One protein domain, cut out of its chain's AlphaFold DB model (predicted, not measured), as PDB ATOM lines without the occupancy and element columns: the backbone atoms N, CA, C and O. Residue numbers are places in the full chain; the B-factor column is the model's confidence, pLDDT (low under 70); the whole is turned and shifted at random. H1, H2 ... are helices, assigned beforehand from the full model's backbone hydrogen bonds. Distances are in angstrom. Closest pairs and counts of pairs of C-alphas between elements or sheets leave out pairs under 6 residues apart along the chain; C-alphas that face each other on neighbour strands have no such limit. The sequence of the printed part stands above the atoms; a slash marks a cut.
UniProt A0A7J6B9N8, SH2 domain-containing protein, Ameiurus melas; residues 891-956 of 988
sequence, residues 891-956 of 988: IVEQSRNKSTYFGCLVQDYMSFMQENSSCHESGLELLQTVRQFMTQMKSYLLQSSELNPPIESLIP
ATOM      1  N   ILE A 891      -3.631   3.993 223.864       82.31
ATOM      2  CA  ILE A 891      -4.631   4.416 222.872       82.31
ATOM      3  C   ILE A 891      -5.156   3.201 222.086       82.31
ATOM      4  O   ILE A 891      -6.364   3.058 221.928       82.31
ATOM      5  N   VAL A 892      -4.279   2.281 221.663       82.06
ATOM      6  CA  VAL A 892      -4.664   1.027 220.973       82.06
ATOM      7  C   VAL A 892      -5.368   0.025 221.903       82.06
ATOM      8  O   VAL A 892      -6.142  -0.814 221.444       82.06
ATOM      9  N   GLU A 893      -5.109   0.092 223.208       82.00
ATOM     10  CA  GLU A 893      -5.776  -0.713 224.238       82.00
ATOM     11  C   GLU A 893      -7.208  -0.190 224.472       82.00
ATOM     12  O   GLU A 893      -8.158  -0.959 224.331       82.00
ATOM     13  N   GLN A 894      -7.396   1.124 224.673       80.25
ATOM     14  CA  GLN A 894      -8.732   1.726 224.809       80.25
ATOM     15  C   GLN A 894      -9.553   1.680 223.512       80.25
ATOM     16  O   GLN A 894     -10.751   1.424 223.578       80.25
ATOM     17  N   SER A 895      -8.950   1.824 222.323       83.62
ATOM     18  CA  SER A 895      -9.701   1.754 221.054       83.62
ATOM     19  C   SER A 895     -10.366   0.389 220.812       83.62
ATOM     20  O   SER A 895     -11.243   0.268 219.960       83.62
ATOM     21  N   ARG A 896      -9.941  -0.652 221.541       79.25
ATOM     22  CA  ARG A 896     -10.518  -2.007 221.514       79.25
ATOM     23  C   ARG A 896     -11.570  -2.224 222.608       79.25
ATOM     24  O   ARG A 896     -12.396  -3.127 222.484       79.25
ATOM     25  N   ASN A 897     -11.597  -1.385 223.642       81.88
ATOM     26  CA  ASN A 897     -12.486  -1.525 224.789       81.88
ATOM     27  C   ASN A 897     -13.859  -0.890 224.513       81.88
ATOM     28  O   ASN A 897     -14.067   0.292 224.784       81.88
ATOM     29  N   LYS A 898     -14.827  -1.705 224.065       80.38
ATOM     30  CA  LYS A 898     -16.255  -1.332 223.902       80.38
ATOM     31  C   LYS A 898     -16.960  -0.855 225.190       80.38
ATOM     32  O   LYS A 898     -18.136  -0.526 225.161       80.38
ATOM     33  N   SER A 899     -16.266  -0.854 226.326       76.56
ATOM     34  CA  SER A 899     -16.722  -0.300 227.604       76.56
ATOM     35  C   SER A 899     -16.284   1.155 227.830       76.56
ATOM     36  O   SER A 899     -16.506   1.687 228.912       76.56
ATOM     37  N   THR A 900     -15.605   1.777 226.862       81.00
ATOM     38  CA  THR A 900     -15.142   3.177 226.912       81.00
ATOM     39  C   THR A 900     -15.785   3.964 225.780       81.00
ATOM     40  O   THR A 900     -15.980   3.413 224.694       81.00
ATOM     41  N   TYR A 901     -16.091   5.245 225.997       83.50
ATOM     42  CA  TYR A 901     -16.719   6.072 224.960       83.50
ATOM     43  C   TYR A 901     -15.780   6.212 223.755       83.50
ATOM     44  O   TYR A 901     -16.200   6.046 222.609       83.50
ATOM     45  N   PHE A 902     -14.480   6.380 224.020       87.31
ATOM     46  CA  PHE A 902     -13.431   6.330 223.001       87.31
ATOM     47  C   PHE A 902     -13.459   5.038 222.163       87.31
ATOM     48  O   PHE A 902     -13.401   5.088 220.933       87.31
ATOM     49  N   GLY A 903     -13.539   3.877 222.822       88.06
ATOM     50  CA  GLY A 903     -13.540   2.571 222.167       88.06
ATOM     51  C   GLY A 903     -14.801   2.297 221.348       88.06
ATOM     52  O   GLY A 903     -14.688   1.682 220.287       88.06
ATOM     53  N   CYS A 904     -15.963   2.795 221.785       88.44
ATOM     54  CA  CYS A 904     -17.186   2.800 220.980       88.44
ATOM     55  C   CYS A 904     -17.004   3.663 219.730       88.44
ATOM     56  O   CYS A 904     -17.040   3.123 218.632       88.44
ATOM     57  N   LEU A 905     -16.663   4.952 219.869       89.00
ATOM     58  CA  LEU A 905     -16.521   5.872 218.729       89.00
ATOM     59  C   LEU A 905     -15.561   5.357 217.644       89.00
ATOM     60  O   LEU A 905     -15.841   5.513 216.456       89.00
ATOM     61  N   VAL A 906     -14.447   4.718 218.023       89.12
ATOM     62  CA  VAL A 906     -13.533   4.099 217.048       89.12
ATOM     63  C   VAL A 906     -14.152   2.876 216.368       89.12
ATOM     64  O   VAL A 906     -14.001   2.724 215.158       89.12
ATOM     65  N   GLN A 907     -14.853   2.009 217.097       88.19
ATOM     66  CA  GLN A 907     -15.425   0.781 216.530       88.19
ATOM     67  C   GLN A 907     -16.706   1.039 215.725       88.19
ATOM     68  O   GLN A 907     -16.908   0.395 214.695       88.19
ATOM     69  N   ASP A 908     -17.508   2.020 216.123       87.75
ATOM     70  CA  ASP A 908     -18.696   2.472 215.402       87.75
ATOM     71  C   ASP A 908     -18.281   3.156 214.091       87.75
ATOM     72  O   ASP A 908     -18.799   2.815 213.029       87.75
ATOM     73  N   TYR A 909     -17.250   4.015 214.118       87.31
ATOM     74  CA  TYR A 909     -16.670   4.586 212.898       87.31
ATOM     75  C   TYR A 909     -16.036   3.520 211.992       87.31
ATOM     76  O   TYR A 909     -16.248   3.542 210.783       87.31
ATOM     77  N   MET A 910     -15.305   2.542 212.541       84.44
ATOM     78  CA  MET A 910     -14.772   1.425 211.745       84.44
ATOM     79  C   MET A 910     -15.877   0.559 211.121       84.44
ATOM     80  O   MET A 910     -15.686   0.054 210.016       84.44
ATOM     81  N   SER A 911     -17.025   0.410 211.790       85.69
ATOM     82  CA  SER A 911     -18.193  -0.306 211.257       85.69
ATOM     83  C   SER A 911     -18.855   0.502 210.138       85.69
ATOM     84  O   SER A 911     -18.962   0.015 209.015       85.69
ATOM     85  N   PHE A 912     -19.145   1.784 210.390       84.56
ATOM     86  CA  PHE A 912     -19.663   2.740 209.407       84.56
ATOM     87  C   PHE A 912     -18.802   2.800 208.135       84.56
ATOM     88  O   PHE A 912     -19.333   2.733 207.028       84.56
ATOM     89  N   MET A 913     -17.476   2.868 208.274       80.31
ATOM     90  CA  MET A 913     -16.526   2.896 207.153       80.31
ATOM     91  C   MET A 913     -16.440   1.564 206.399       80.31
ATOM     92  O   MET A 913     -16.125   1.544 205.211       80.31
ATOM     93  N   GLN A 914     -16.703   0.441 207.070       75.50
ATOM     94  CA  GLN A 914     -16.735  -0.875 206.437       75.50
ATOM     95  C   GLN A 914     -18.047  -1.105 205.671       75.50
ATOM     96  O   GLN A 914     -18.024  -1.712 204.599       75.50
ATOM     97  N   GLU A 915     -19.163  -0.588 206.184       78.81
ATOM     98  CA  GLU A 915     -20.495  -0.642 205.567       78.81
ATOM     99  C   GLU A 915     -20.634   0.340 204.392       78.81
ATOM    100  O   GLU A 915     -21.127  -0.041 203.336       78.81
ATOM    101  N   ASN A 916     -20.111   1.564 204.519       68.38
ATOM    102  CA  ASN A 916     -20.155   2.602 203.476       68.38
ATOM    103  C   ASN A 916     -18.944   2.576 202.524       68.38
ATOM    104  O   ASN A 916     -18.711   3.527 201.778       68.38
ATOM    105  N   SER A 917     -18.179   1.480 202.505       59.78
ATOM    106  CA  SER A 917     -16.956   1.337 201.694       59.78
ATOM    107  C   SER A 917     -17.181   1.430 200.173       59.78
ATOM    108  O   SER A 917     -16.222   1.629 199.429       59.78
ATOM    109  N   SER A 918     -18.434   1.348 199.712       55.62
ATOM    110  CA  SER A 918     -18.867   1.548 198.320       55.62
ATOM    111  C   SER A 918     -19.511   2.915 198.029       55.62
ATOM    112  O   SER A 918     -19.973   3.125 196.911       55.62
ATOM    113  N   CYS A 919     -19.601   3.821 199.011       54.91
ATOM    114  CA  CYS A 919     -20.482   5.001 198.969       54.91
ATOM    115  C   CYS A 919     -19.750   6.359 198.958       54.91
ATOM    116  O   CYS A 919     -20.382   7.390 199.170       54.91
ATOM    117  N   HIS A 920     -18.433   6.380 198.732       64.06
ATOM    118  CA  HIS A 920     -17.663   7.618 198.551       64.06
ATOM    119  C   HIS A 920     -17.475   7.908 197.059       64.06
ATOM    120  O   HIS A 920     -16.939   7.063 196.342       64.06
ATOM    121  N   GLU A 921     -17.872   9.097 196.591       60.03
ATOM    122  CA  GLU A 921     -17.802   9.454 195.163       60.03
ATOM    123  C   GLU A 921     -16.354   9.677 194.700       60.03
ATOM    124  O   GLU A 921     -16.036   9.516 193.521       60.03
ATOM    125  N   SER A 922     -15.435   9.972 195.628       75.06
ATOM    126  CA  SER A 922     -13.997   9.938 195.350       75.06
ATOM    127  C   SER A 922     -13.138   9.500 196.541       75.06
ATOM    128  O   SER A 922     -13.460   9.721 197.710       75.06
ATOM    129  N   GLY A 923     -11.948   8.962 196.244       77.19
ATOM    130  CA  GLY A 923     -10.928   8.669 197.261       77.19
ATOM    131  C   GLY A 923     -10.418   9.911 198.010       77.19
ATOM    132  O   GLY A 923      -9.870   9.785 199.105       77.19
ATOM    133  N   LEU A 924     -10.633  11.118 197.467       81.12
ATOM    134  CA  LEU A 924     -10.333  12.372 198.159       81.12
ATOM    135  C   LEU A 924     -11.274  12.578 199.355       81.12
ATOM    136  O   LEU A 924     -10.817  12.971 200.426       81.12
ATOM    137  N   GLU A 925     -12.567  12.291 199.195       76.50
ATOM    138  CA  GLU A 925     -13.554  12.395 200.278       76.50
ATOM    139  C   GLU A 925     -13.290  11.373 201.378       76.50
ATOM    140  O   GLU A 925     -13.303  11.731 202.552       76.50
ATOM    141  N   LEU A 926     -12.957  10.132 201.007       82.81
ATOM    142  CA  LEU A 926     -12.549   9.082 201.944       82.81
ATOM    143  C   LEU A 926     -11.367   9.535 202.823       82.81
ATOM    144  O   LEU A 926     -11.377   9.365 204.042       82.81
ATOM    145  N   LEU A 927     -10.351  10.168 202.226       85.19
ATOM    146  CA  LEU A 927      -9.222  10.727 202.977       85.19
ATOM    147  C   LEU A 927      -9.624  11.944 203.828       85.19
ATOM    148  O   LEU A 927      -9.055  12.157 204.901       85.19
ATOM    149  N   GLN A 928     -10.610  12.735 203.394       84.19
ATOM    150  CA  GLN A 928     -11.138  13.855 204.176       84.19
ATOM    151  C   GLN A 928     -11.955  13.392 205.388       84.19
ATOM    152  O   GLN A 928     -11.725  13.922 206.474       84.19
ATOM    153  N   THR A 929     -12.845  12.403 205.256       84.75
ATOM    154  CA  THR A 929     -13.630  11.869 206.386       84.75
ATOM    155  C   THR A 929     -12.722  11.200 207.415       84.75
ATOM    156  O   THR A 929     -12.835  11.502 208.603       84.75
ATOM    157  N   VAL A 930     -11.739  10.399 206.979       86.06
ATOM    158  CA  VAL A 930     -10.714   9.812 207.866       86.06
ATOM    159  C   VAL A 930      -9.913  10.900 208.581       86.06
ATOM    160  O   VAL A 930      -9.724  10.831 209.797       86.06
ATOM    161  N   ARG A 931      -9.482  11.953 207.873       86.00
ATOM    162  CA  ARG A 931      -8.753  13.079 208.481       86.00
ATOM    163  C   ARG A 931      -9.610  13.865 209.478       86.00
ATOM    164  O   ARG A 931      -9.088  14.279 210.514       86.00
ATOM    165  N   GLN A 932     -10.893  14.082 209.191       87.38
ATOM    166  CA  GLN A 932     -11.832  14.737 210.107       87.38
ATOM    167  C   GLN A 932     -12.020  13.895 211.374       87.38
ATOM    168  O   GLN A 932     -11.783  14.406 212.469       87.38
ATOM    169  N   PHE A 933     -12.308  12.598 211.227       90.50
ATOM    170  CA  PHE A 933     -12.440  11.664 212.345       90.50
ATOM    171  C   PHE A 933     -11.170  11.612 213.205       90.50
ATOM    172  O   PHE A 933     -11.228  11.844 214.410       90.50
ATOM    173  N   MET A 934      -9.990  11.420 212.601       84.81
ATOM    174  CA  MET A 934      -8.711  11.439 213.327       84.81
ATOM    175  C   MET A 934      -8.470  12.759 214.075       84.81
ATOM    176  O   MET A 934      -7.895  12.757 215.163       84.81
ATOM    177  N   THR A 935      -8.914  13.889 213.516       84.88
ATOM    178  CA  THR A 935      -8.800  15.204 214.167       84.88
ATOM    179  C   THR A 935      -9.749  15.314 215.362       84.88
ATOM    180  O   THR A 935      -9.336  15.777 216.423       84.88
ATOM    181  N   GLN A 936     -10.986  14.833 215.225       86.12
ATOM    182  CA  GLN A 936     -11.976  14.796 216.303       86.12
ATOM    183  C   GLN A 936     -11.514  13.891 217.452       86.12
ATOM    184  O   GLN A 936     -11.480  14.335 218.599       86.12
ATOM    185  N   MET A 937     -11.062  12.669 217.146       84.06
ATOM    186  CA  MET A 937     -10.545  11.739 218.154       84.06
ATOM    187  C   MET A 937      -9.281  12.271 218.838       84.06
ATOM    188  O   MET A 937      -9.126  12.080 220.040       84.06
ATOM    189  N   LYS A 938      -8.400  12.987 218.120       81.81
ATOM    190  CA  LYS A 938      -7.249  13.668 218.734       81.81
ATOM    191  C   LYS A 938      -7.692  14.742 219.731       81.81
ATOM    192  O   LYS A 938      -7.160  14.779 220.834       81.81
ATOM    193  N   SER A 939      -8.633  15.609 219.356       80.75
ATOM    194  CA  SER A 939      -9.139  16.660 220.251       80.75
ATOM    195  C   SER A 939      -9.822  16.073 221.485       80.75
ATOM    196  O   SER A 939      -9.557  16.527 222.592       80.75
ATOM    197  N   TYR A 940     -10.626  15.022 221.304       83.25
ATOM    198  CA  TYR A 940     -11.254  14.292 222.402       83.25
ATOM    199  C   TYR A 940     -10.204  13.675 223.347       83.25
ATOM    200  O   TYR A 940     -10.271  13.910 224.548       83.25
ATOM    201  N   LEU A 941      -9.176  12.984 222.832       79.81
ATOM    202  CA  LEU A 941      -8.115  12.383 223.660       79.81
ATOM    203  C   LEU A 941      -7.272  13.400 224.451       79.81
ATOM    204  O   LEU A 941      -6.663  13.024 225.447       79.81
ATOM    205  N   LEU A 942      -7.231  14.662 224.013       74.19
ATOM    206  CA  LEU A 942      -6.580  15.776 224.718       74.19
ATOM    207  C   LEU A 942      -7.505  16.471 225.738       74.19
ATOM    208  O   LEU A 942      -7.078  17.398 226.419       74.19
ATOM    209  N   GLN A 943      -8.775  16.062 225.820       71.19
ATOM    210  CA  GLN A 943      -9.798  16.636 226.705       71.19
ATOM    211  C   GLN A 943     -10.393  15.597 227.675       71.19
ATOM    212  O   GLN A 943     -10.897  15.963 228.734       71.19
ATOM    213  N   SER A 944     -10.337  14.306 227.335       66.12
ATOM    214  CA  SER A 944     -10.914  13.204 228.108       66.12
ATOM    215  C   SER A 944      -9.942  12.625 229.143       66.12
ATOM    216  O   SER A 944      -8.846  12.187 228.792       66.12
ATOM    217  N   SER A 945     -10.391  12.468 230.388       62.62
ATOM    218  CA  SER A 945      -9.674  11.733 231.444       62.62
ATOM    219  C   SER A 945      -9.826  10.198 231.366       62.62
ATOM    220  O   SER A 945      -9.345   9.486 232.246       62.62
ATOM    221  N   GLU A 946     -10.443   9.655 230.305       64.75
ATOM    222  CA  GLU A 946     -10.594   8.200 230.075       64.75
ATOM    223  C   GLU A 946      -9.255   7.468 229.845       64.75
ATOM    224  O   GLU A 946      -9.168   6.242 229.985       64.75
ATOM    225  N   LEU A 947      -8.179   8.201 229.538       63.34
ATOM    226  CA  LEU A 947      -6.811   7.699 229.630       63.34
ATOM    227  C   LEU A 947      -6.246   7.995 231.020       63.34
ATOM    228  O   LEU A 947      -5.657   9.048 231.244       63.34
ATOM    229  N   ASN A 948      -6.395   7.039 231.940       54.69
ATOM    230  CA  ASN A 948      -5.754   7.097 233.251       54.69
ATOM    231  C   ASN A 948      -4.471   6.227 233.305       54.69
ATOM    232  O   ASN A 948      -4.505   5.041 232.949       54.69
ATOM    233  N   PRO A 949      -3.325   6.768 233.765       56.75
ATOM    234  CA  PRO A 949      -3.079   8.188 234.024       56.75
ATOM    235  C   PRO A 949      -2.914   8.972 232.689       56.75
ATOM    236  O   PRO A 949      -2.643   8.334 231.663       56.75
ATOM    237  N   PRO A 950      -3.077  10.316 232.678       58.72
ATOM    238  CA  PRO A 950      -3.135  11.145 231.460       58.72
ATOM    239  C   PRO A 950      -1.942  11.008 230.506       58.72
ATOM    240  O   PRO A 950      -0.851  10.610 230.924       58.72
ATOM    241  N   ILE A 951      -2.109  11.399 229.236       57.38
ATOM    242  CA  ILE A 951      -1.039  11.316 228.221       57.38
ATOM    243  C   ILE A 951       0.199  12.106 228.670       57.38
ATOM    244  O   ILE A 951       1.310  11.587 228.577       57.38
ATOM    245  N   GLU A 952       0.010  13.293 229.241       52.31
ATOM    246  CA  GLU A 952       1.057  14.148 229.811       52.31
ATOM    247  C   GLU A 952       1.863  13.405 230.893       52.31
ATOM    248  O   GLU A 952       3.091  13.414 230.879       52.31
ATOM    249  N   SER A 953       1.193  12.656 231.777       54.09
ATOM    250  CA  SER A 953       1.856  11.871 232.835       54.09
ATOM    251  C   SER A 953       2.695  10.702 232.299       54.09
ATOM    252  O   SER A 953       3.607  10.216 232.972       54.09
ATOM    253  N   LEU A 954       2.397  10.235 231.083       52.28
ATOM    254  CA  LEU A 954       3.144   9.165 230.429       52.28
ATOM    255  C   LEU A 954       4.408   9.675 229.728       52.28
ATOM    256  O   LEU A 954       5.197   8.827 229.305       52.28
ATOM    257  N   ILE A 955       4.630  10.998 229.635       53.56
ATOM    258  CA  ILE A 955       5.786  11.625 228.972       53.56
ATOM    259  C   ILE A 955       6.484  12.667 229.879       53.56
ATOM    260  O   ILE A 955       6.337  13.866 229.660       53.56
ATOM    261  N   PRO A 956       7.318  12.246 230.855       45.28
ATOM    262  CA  PRO A 956       8.176  13.170 231.602       45.28
ATOM    263  C   PRO A 956       9.179  13.879 230.680       45.28
ATOM    264  O   PRO A 956       9.965  13.228 229.978       45.28
TER     265      PRO A 956
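AT A GLANCE: This is residues 891 to 956 of the 988 residues of the protein "SH2 domain-containing protein" of Ameiurus melas (UniProt A0A7J6B9N8). Two long helices, H3 and H2, run side by side in opposite directions, loosely set with little contact between them, and a short link of residues 916 to 922 joins them at one end. At the other end the one-turn helix H1 sits beside the beginning of H2, and residues 942 to 956 trail on past the end of H3 as a tail with no named element. The printed part has 66 residues with three named helices, H1, H2 and H3 in chain order, and no named strand; its class is all helix. The whole is loose, with a radius of gyration of the C-alphas of 13.9 A, and elongated, spanning 44 by 23 by 15 A.

IN THESE COORDINATES: H3, the longest helix, holds residues 923 to 941 and measures 26.8 A, from C-alpha 923 at (-10.928, 8.669, 197.261) to C-alpha 941 at (-8.115, 12.383, 223.660). H2 holds residues 901 to 915 and measures 20.9 A. H1 holds residues 891 to 894, beginning with C-alpha 891 at (-4.631, 4.416, 222.872).

HOW THE PARTS SIT: H3 and H2 are close but not clearly touching; their closest C-alphas, those of Met 937 and Phe 902, are 7.8 A apart. They run opposite ways at a shallow tilt of 9 degrees. H1 and H2 are close but not clearly touching, with the C-alphas of Gln 894 and Gly 903 closest at 5.6 A. H1 and H3 are apart. In H2 and H3 every O i to N i+4 pair is within hydrogen-bond range; H1 is too short for such a pair.

THE WHOLE: The C-alphas of Glu 921 and Pro 956 are the two farthest apart, at 44.9 A. The printed part has no cut, and both links between helices are short. Mean pLDDT of the printed part is 75.8; residues 916 to 921 and 944 to 956 are under 70.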